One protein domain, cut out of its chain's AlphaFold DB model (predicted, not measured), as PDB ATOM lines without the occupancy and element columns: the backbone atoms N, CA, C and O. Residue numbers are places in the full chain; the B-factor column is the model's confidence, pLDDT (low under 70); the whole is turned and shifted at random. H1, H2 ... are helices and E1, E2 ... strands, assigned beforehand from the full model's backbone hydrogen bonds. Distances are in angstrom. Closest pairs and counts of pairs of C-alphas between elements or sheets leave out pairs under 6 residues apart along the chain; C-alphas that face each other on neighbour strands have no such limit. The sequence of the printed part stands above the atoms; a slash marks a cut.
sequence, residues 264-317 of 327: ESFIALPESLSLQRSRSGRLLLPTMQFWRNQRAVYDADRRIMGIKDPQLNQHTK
ATOM      1  N   GLU A 264     140.421 200.475 106.275       56.53
ATOM      2  CA  GLU A 264     141.135 199.709 105.269       56.53
ATOM      3  C   GLU A 264     142.624 199.988 105.462       56.53
ATOM      4  O   GLU A 264     143.223 200.836 104.807       56.53
ATOM      5  N   SER A 265     143.239 199.305 106.428       58.16
ATOM      6  CA  SER A 265     144.677 199.118 106.372       58.16
ATOM      7  C   SER A 265     144.962 198.372 105.076       58.16
ATOM      8  O   SER A 265     144.418 197.282 104.890       58.16
ATOM      9  N   PHE A 266     145.786 198.953 104.202       58.22
ATOM     10  CA  PHE A 266     146.306 198.280 103.014       58.22
ATOM     11  C   PHE A 266     147.177 197.103 103.464       58.22
ATOM     12  O   PHE A 266     148.394 197.200 103.600       58.22
ATOM     13  N   ILE A 267     146.519 195.996 103.786       60.41
ATOM     14  CA  ILE A 267     147.135 194.694 103.939       60.41
ATOM     15  C   ILE A 267     147.247 194.197 102.507       60.41
ATOM     16  O   ILE A 267     146.237 193.895 101.874       60.41
ATOM     17  N   ALA A 268     148.459 194.187 101.961       63.06
ATOM     18  CA  ALA A 268     148.687 193.514 100.693       63.06
ATOM     19  C   ALA A 268     148.393 192.024 100.919       63.06
ATOM     20  O   ALA A 268     149.136 191.362 101.647       63.06
ATOM     21  N   LEU A 269     147.274 191.527 100.377       58.03
ATOM     22  CA  LEU A 269     146.878 190.134 100.564       58.03
ATOM     23  C   LEU A 269     147.932 189.205  99.935       58.03
ATOM     24  O   LEU A 269     148.421 189.487  98.837       58.03
ATOM     25  N   PRO A 270     148.243 188.066 100.567       55.22
ATOM     26  CA  PRO A 270     149.238 187.098 100.122       55.22
ATOM     27  C   PRO A 270     148.840 186.420  98.818       55.22
ATOM     28  O   PRO A 270     149.671 185.783  98.203       55.22
ATOM     29  N   GLU A 271     147.586 186.529  98.389       53.19
ATOM     30  CA  GLU A 271     147.153 186.024  97.086       53.19
ATOM     31  C   GLU A 271     147.539 186.992  95.952       53.19
ATOM     32  O   GLU A 271     147.785 186.576  94.824       53.19
ATOM     33  N   SER A 272     147.668 188.289  96.269       59.22
ATOM     34  CA  SER A 272     148.167 189.322  95.346       59.22
ATOM     35  C   SER A 272     149.694 189.431  95.334       59.22
ATOM     36  O   SER A 272     150.298 189.817  94.334       59.22
ATOM     37  N   LEU A 273     150.333 189.062  96.445       62.97
ATOM     38  CA  LEU A 273     151.770 188.864  96.531       62.97
ATOM     39  C   LEU A 273     152.040 187.443  96.054       62.97
ATOM     40  O   LEU A 273     151.785 186.522  96.805       62.97
ATOM     41  N   SER A 274     152.539 187.229  94.838       66.94
ATOM     42  CA  SER A 274     152.930 185.900  94.331       66.94
ATOM     43  C   SER A 274     154.103 185.313  95.137       66.94
ATOM     44  O   SER A 274     155.242 185.234  94.668       66.94
ATOM     45  N   LEU A 275     153.841 184.989  96.399       77.50
ATOM     46  CA  LEU A 275     154.817 184.762  97.438       77.50
ATOM     47  C   LEU A 275     155.341 183.348  97.262       77.50
ATOM     48  O   LEU A 275     154.633 182.364  97.488       77.50
ATOM     49  N   GLN A 276     156.574 183.246  96.780       84.81
ATOM     50  CA  GLN A 276     157.153 181.947  96.493       84.81
ATOM     51  C   GLN A 276     157.400 181.165  97.782       84.81
ATOM     52  O   GLN A 276     157.604 181.727  98.858       84.81
ATOM     53  N   ARG A 277     157.398 179.839  97.669       84.88
ATOM     54  CA  ARG A 277     157.848 178.946  98.735       84.88
ATOM     55  C   ARG A 277     159.262 178.468  98.425       84.88
ATOM     56  O   ARG A 277     159.599 178.202  97.276       84.88
ATOM     57  N   SER A 278     160.093 178.352  99.453       88.12
ATOM     58  CA  SER A 278     161.408 177.731  99.357       88.12
ATOM     59  C   SER A 278     161.278 176.231  99.062       88.12
ATOM     60  O   SER A 278     160.228 175.623  99.276       88.12
ATOM     61  N   ARG A 279     162.393 175.591  98.685       84.81
ATOM     62  CA  ARG A 279     162.476 174.121  98.554       84.81
ATOM     63  C   ARG A 279     162.126 173.365  99.844       84.81
ATOM     64  O   ARG A 279     161.796 172.192  99.772       84.81
ATOM     65  N   SER A 280     162.198 174.022 101.004       85.31
ATOM     66  CA  SER A 280     161.804 173.464 102.305       85.31
ATOM     67  C   SER A 280     160.343 173.741 102.677       85.31
ATOM     68  O   SER A 280     159.941 173.481 103.806       85.31
ATOM     69  N   GLY A 281     159.553 174.316 101.765       85.94
ATOM     70  CA  GLY A 281     158.143 174.644 101.985       85.94
ATOM     71  C   GLY A 281     157.890 175.944 102.757       85.94
ATOM     72  O   GLY A 281     156.726 176.300 102.955       85.94
ATOM     73  N   ARG A 282     158.944 176.673 103.157       83.31
ATOM     74  CA  ARG A 282     158.839 177.944 103.894       83.31
ATOM     75  C   ARG A 282     158.435 179.077 102.959       83.31
ATOM     76  O   ARG A 282     158.905 179.143 101.828       83.31
ATOM     77  N   LEU A 283     157.588 179.982 103.433       85.12
ATOM     78  CA  LEU A 283     157.155 181.144 102.662       85.12
ATOM     79  C   LEU A 283     158.319 182.143 102.540       85.12
ATOM     80  O   LEU A 283     158.922 182.518 103.544       85.12
ATOM     81  N   LEU A 284     158.655 182.557 101.320       86.88
ATOM     82  CA  LEU A 284     159.681 183.564 101.066       86.88
ATOM     83  C   LEU A 284     159.031 184.940 101.082       86.88
ATOM     84  O   LEU A 284     158.391 185.350 100.116       86.88
ATOM     85  N   LEU A 285     159.199 185.656 102.191       86.62
ATOM     86  CA  LEU A 285     158.777 187.045 102.273       86.62
ATOM     87  C   LEU A 285     159.796 187.948 101.559       86.62
ATOM     88  O   LEU A 285     161.005 187.763 101.752       86.62
ATOM     89  N   PRO A 286     159.333 188.940 100.769       84.56
ATOM     90  CA  PRO A 286     160.161 190.031 100.305       84.56
ATOM     91  C   PRO A 286     160.905 190.651 101.476       84.56
ATOM     92  O   PRO A 286     160.434 190.649 102.617       84.56
ATOM     93  N   THR A 287     162.058 191.226 101.171       85.81
ATOM     94  CA  THR A 287     162.839 192.022 102.105       85.81
ATOM     95  C   THR A 287     161.958 193.097 102.740       85.81
ATOM     96  O   THR A 287     161.573 194.078 102.101       85.81
ATOM     97  N   MET A 288     161.605 192.899 104.010       86.06
ATOM     98  CA  MET A 288     160.800 193.866 104.744       86.06
ATOM     99  C   MET A 288     161.631 195.119 105.005       86.06
ATOM    100  O   MET A 288     162.752 195.057 105.513       86.06
ATOM    101  N   GLN A 289     161.066 196.278 104.685       84.62
ATOM    102  CA  GLN A 289     161.704 197.560 104.945       84.62
ATOM    103  C   GLN A 289     161.489 197.939 106.411       84.62
ATOM    104  O   GLN A 289     160.508 198.595 106.761       84.62
ATOM    105  N   PHE A 290     162.410 197.521 107.281       79.88
ATOM    106  CA  PHE A 290     162.327 197.780 108.724       79.88
ATOM    107  C   PHE A 290     162.215 199.279 109.047       79.88
ATOM    108  O   PHE A 290     161.477 199.652 109.952       79.88
ATOM    109  N   TRP A 291     162.858 200.150 108.259       81.19
ATOM    110  CA  TRP A 291     162.760 201.610 108.405       81.19
ATOM    111  C   TRP A 291     161.362 202.164 108.097       81.19
ATOM    112  O   TRP A 291     161.047 203.284 108.488       81.19
ATOM    113  N   ARG A 292     160.503 201.393 107.416       82.88
ATOM    114  CA  ARG A 292     159.083 201.724 107.217       82.88
ATOM    115  C   ARG A 292     158.171 201.125 108.283       82.88
ATOM    116  O   ARG A 292     156.965 201.335 108.230       82.88
ATOM    117  N   ASN A 293     158.731 200.424 109.272       86.75
ATOM    118  CA  ASN A 293     157.980 199.686 110.285       86.75
ATOM    119  C   ASN A 293     156.997 198.673 109.671       86.75
ATOM    120  O   ASN A 293     155.938 198.414 110.243       86.75
ATOM    121  N   GLN A 294     157.341 198.096 108.514       91.25
ATOM    122  CA  GLN A 294     156.568 197.009 107.923       91.25
ATOM    123  C   GLN A 294     156.494 195.833 108.900       91.25
ATOM    124  O   GLN A 294     157.497 195.467 109.516       91.25
ATOM    125  N   ARG A 295     155.310 195.232 109.045       90.12
ATOM    126  CA  ARG A 295     155.088 194.047 109.889       90.12
ATOM    127  C   ARG A 295     154.285 192.999 109.128       90.12
ATOM    128  O   ARG A 295     153.308 193.340 108.466       90.12
ATOM    129  N   ALA A 296     154.686 191.733 109.231       90.94
ATOM    130  CA  ALA A 296     153.867 190.627 108.746       90.94
ATOM    131  C   ALA A 296     152.607 190.511 109.618       90.94
ATOM    132  O   ALA A 296     152.683 190.602 110.844       90.94
ATOM    133  N   VAL A 297     151.455 190.346 108.977       92.19
ATOM    134  CA  VAL A 297     150.165 190.089 109.623       92.19
ATOM    135  C   VAL A 297     149.873 188.605 109.486       92.19
ATOM    136  O   VAL A 297     150.013 188.049 108.396       92.19
ATOM    137  N   TYR A 298     149.478 187.974 110.585       91.75
ATOM    138  CA  TYR A 298     149.180 186.548 110.646       91.75
ATOM    139  C   TYR A 298     147.685 186.328 110.887       91.75
ATOM    140  O   TYR A 298     147.052 187.133 111.569       91.75
ATOM    141  N   ASP A 299     147.150 185.245 110.328       92.19
ATOM    142  CA  ASP A 299     145.816 184.727 110.640       92.19
ATOM    143  C   ASP A 299     145.801 184.028 112.010       92.19
ATOM    144  O   ASP A 299     146.862 183.765 112.588       92.19
ATOM    145  N   ALA A 300     144.615 183.642 112.489       92.31
ATOM    146  CA  ALA A 300     144.437 182.769 113.649       92.31
ATOM    147  C   ALA A 300     145.257 181.467 113.524       92.31
ATOM    148  O   ALA A 300     145.908 181.047 114.479       92.31
ATOM    149  N   ASP A 301     145.340 180.913 112.310       91.56
ATOM    150  CA  ASP A 301     146.132 179.717 111.983       91.56
ATOM    151  C   ASP A 301     147.642 179.992 111.829       91.56
ATOM    152  O   ASP A 301     148.387 179.161 111.302       91.56
ATOM    153  N   ARG A 302     148.122 181.184 112.211       85.00
ATOM    154  CA  ARG A 302     149.520 181.638 112.063       85.00
ATOM    155  C   ARG A 302     150.033 181.652 110.620       85.00
ATOM    156  O   ARG A 302     151.240 181.693 110.373       85.00
ATOM    157  N   ARG A 303     149.130 181.657 109.641       85.88
ATOM    158  CA  ARG A 303     149.468 181.830 108.223       85.88
ATOM    159  C   ARG A 303     149.661 183.309 107.924       85.88
ATOM    160  O   ARG A 303     148.912 184.141 108.422       85.88
ATOM    161  N   ILE A 304     150.660 183.652 107.117       86.75
ATOM    162  CA  ILE A 304     150.908 185.049 106.749       86.75
ATOM    163  C   ILE A 304     149.767 185.532 105.841       86.75
ATOM    164  O   ILE A 304     149.626 185.061 104.716       86.75
ATOM    165  N   MET A 305     148.979 186.483 106.340       89.88
ATOM    166  CA  MET A 305     147.863 187.145 105.649       89.88
ATOM    167  C   MET A 305     148.259 188.442 104.950       89.88
ATOM    168  O   MET A 305     147.418 189.078 104.317       89.88
ATOM    169  N   GLY A 306     149.514 188.867 105.060       89.88
ATOM    170  CA  GLY A 306     150.023 190.013 104.320       89.88
ATOM    171  C   GLY A 306     151.102 190.775 105.065       89.88
ATOM    172  O   GLY A 306     151.528 190.397 106.156       89.88
ATOM    173  N   ILE A 307     151.538 191.875 104.464       90.69
ATOM    174  CA  ILE A 307     152.479 192.818 105.068       90.69
ATOM    175  C   ILE A 307     151.725 194.125 105.287       90.69
ATOM    176  O   ILE A 307     151.173 194.696 104.347       90.69
ATOM    177  N   LYS A 308     151.680 194.588 106.537       90.88
ATOM    178  CA  LYS A 308     151.096 195.875 106.910       90.88
ATOM    179  C   LYS A 308     152.192 196.924 106.931       90.88
ATOM    180  O   LYS A 308     153.162 196.797 107.679       90.88
ATOM    181  N   ASP A 309     151.998 197.965 106.132       89.56
ATOM    182  CA  ASP A 309     152.898 199.107 106.054       89.56
ATOM    183  C   ASP A 309     152.243 200.309 106.767       89.56
ATOM    184  O   ASP A 309     151.284 200.887 106.248       89.56
ATOM    185  N   PRO A 310     152.670 200.675 107.991       81.88
ATOM    186  CA  PRO A 310     151.979 201.691 108.790       81.88
ATOM    187  C   PRO A 310     152.033 203.087 108.158       81.88
ATOM    188  O   PRO A 310     151.149 203.907 108.402       81.88
ATOM    189  N   GLN A 311     153.035 203.346 107.316       75.81
ATOM    190  CA  GLN A 311     153.230 204.631 106.643       75.81
ATOM    191  C   GLN A 311     152.233 204.865 105.496       75.81
ATOM    192  O   GLN A 311     151.887 206.008 105.202       75.81
ATOM    193  N   LEU A 312     151.704 203.804 104.874       62.94
ATOM    194  CA  LEU A 312     150.787 203.939 103.733       62.94
ATOM    195  C   LEU A 312     149.409 204.490 104.146       62.94
ATOM    196  O   LEU A 312     148.705 205.091 103.339       62.94
ATOM    197  N   ASN A 313     149.056 204.366 105.428       60.41
ATOM    198  CA  ASN A 313     147.782 204.839 105.968       60.41
ATOM    199  C   ASN A 313     147.753 206.350 106.276       60.41
ATOM    200  O   ASN A 313     146.689 206.875 106.611       60.41
ATOM    201  N   GLN A 314     148.890 207.055 106.199       60.91
ATOM    202  CA  GLN A 314     148.953 208.487 106.527       60.91
ATOM    203  C   GLN A 314     148.685 209.394 105.316       60.91
ATOM    204  O   GLN A 314     148.144 210.485 105.476       60.91
ATOM    205  N   HIS A 315     148.988 208.943 104.095       51.03
ATOM    206  CA  HIS A 315     148.957 209.812 102.912       51.03
ATOM    207  C   HIS A 315     147.576 209.994 102.259       51.03
ATOM    208  O   HIS A 315     147.394 210.917 101.469       51.03
ATOM    209  N   THR A 316     146.576 209.177 102.596       52.91
ATOM    210  CA  THR A 316     145.223 209.270 102.008       52.91
ATOM    211  C   THR A 316     144.236 210.100 102.830       52.91
ATOM    212  O   THR A 316     143.113 210.324 102.385       52.91
ATOM    213  N   LYS A 317     144.636 210.626 103.997       53.38
ATOM    214  CA  LYS A 317     143.771 211.482 104.833       53.38
ATOM    215  C   LYS A 317     143.931 212.994 104.576       53.38
ATOM    216  O   LYS A 317     143.262 213.770 105.247       53.38
TER     217      LYS A 317
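Overview. This is residues 264 to 317 of the 327 residues of an uncharacterized protein of Coffea canephora (UniProt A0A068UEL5). This domain has little regular structure: a small hairpin of E2 and E3 in the middle, a loop with E1 reaching toward one end, and short H1 with a tail at the other. The unnamed stretch 264 to 283 is tied to E3 by an antiparallel short pairing of residues 267 to 268 with 307 to 308. The printed part has 54 residues in order E1, E2, E3, H1, 16 of them in named elements, class mixed. It is elongated, 41 by 24 by 18 A, and only just loose, close to compact, with a radius of gyration of the C-alphas of 12.2 A.

Along the chain. Start at C-alpha 264, (141.135, 199.709, 105.269). E1 is residues 284 to 286, 6.5 A; E2 is 295 to 298, 9.6 A; E3 is 304 to 308, 10.8 A. H1, residues 310 to 313, 6.0 A, ends at C-alpha 313, (147.782, 204.839, 105.968).

Arrangement. Look at the hairpin E2 and E3, antiparallel at 149 degrees: N 297 and O 306 are 2.8 A apart, within hydrogen-bond range. E1 pairs with no named strand and is apart from E2, E3 and H1. H1 is too short for an O i to N i+4 pair; its one O i to N i+3 pair is not within range.

Size, cuts and confidence. The farthest C-alphas, Arg 279 and Lys 317, are 42.3 A apart. The printed part has no cut, and no link between named elements is long. Residues 264 to 274 and 312 to 317 are under pLDDT 70.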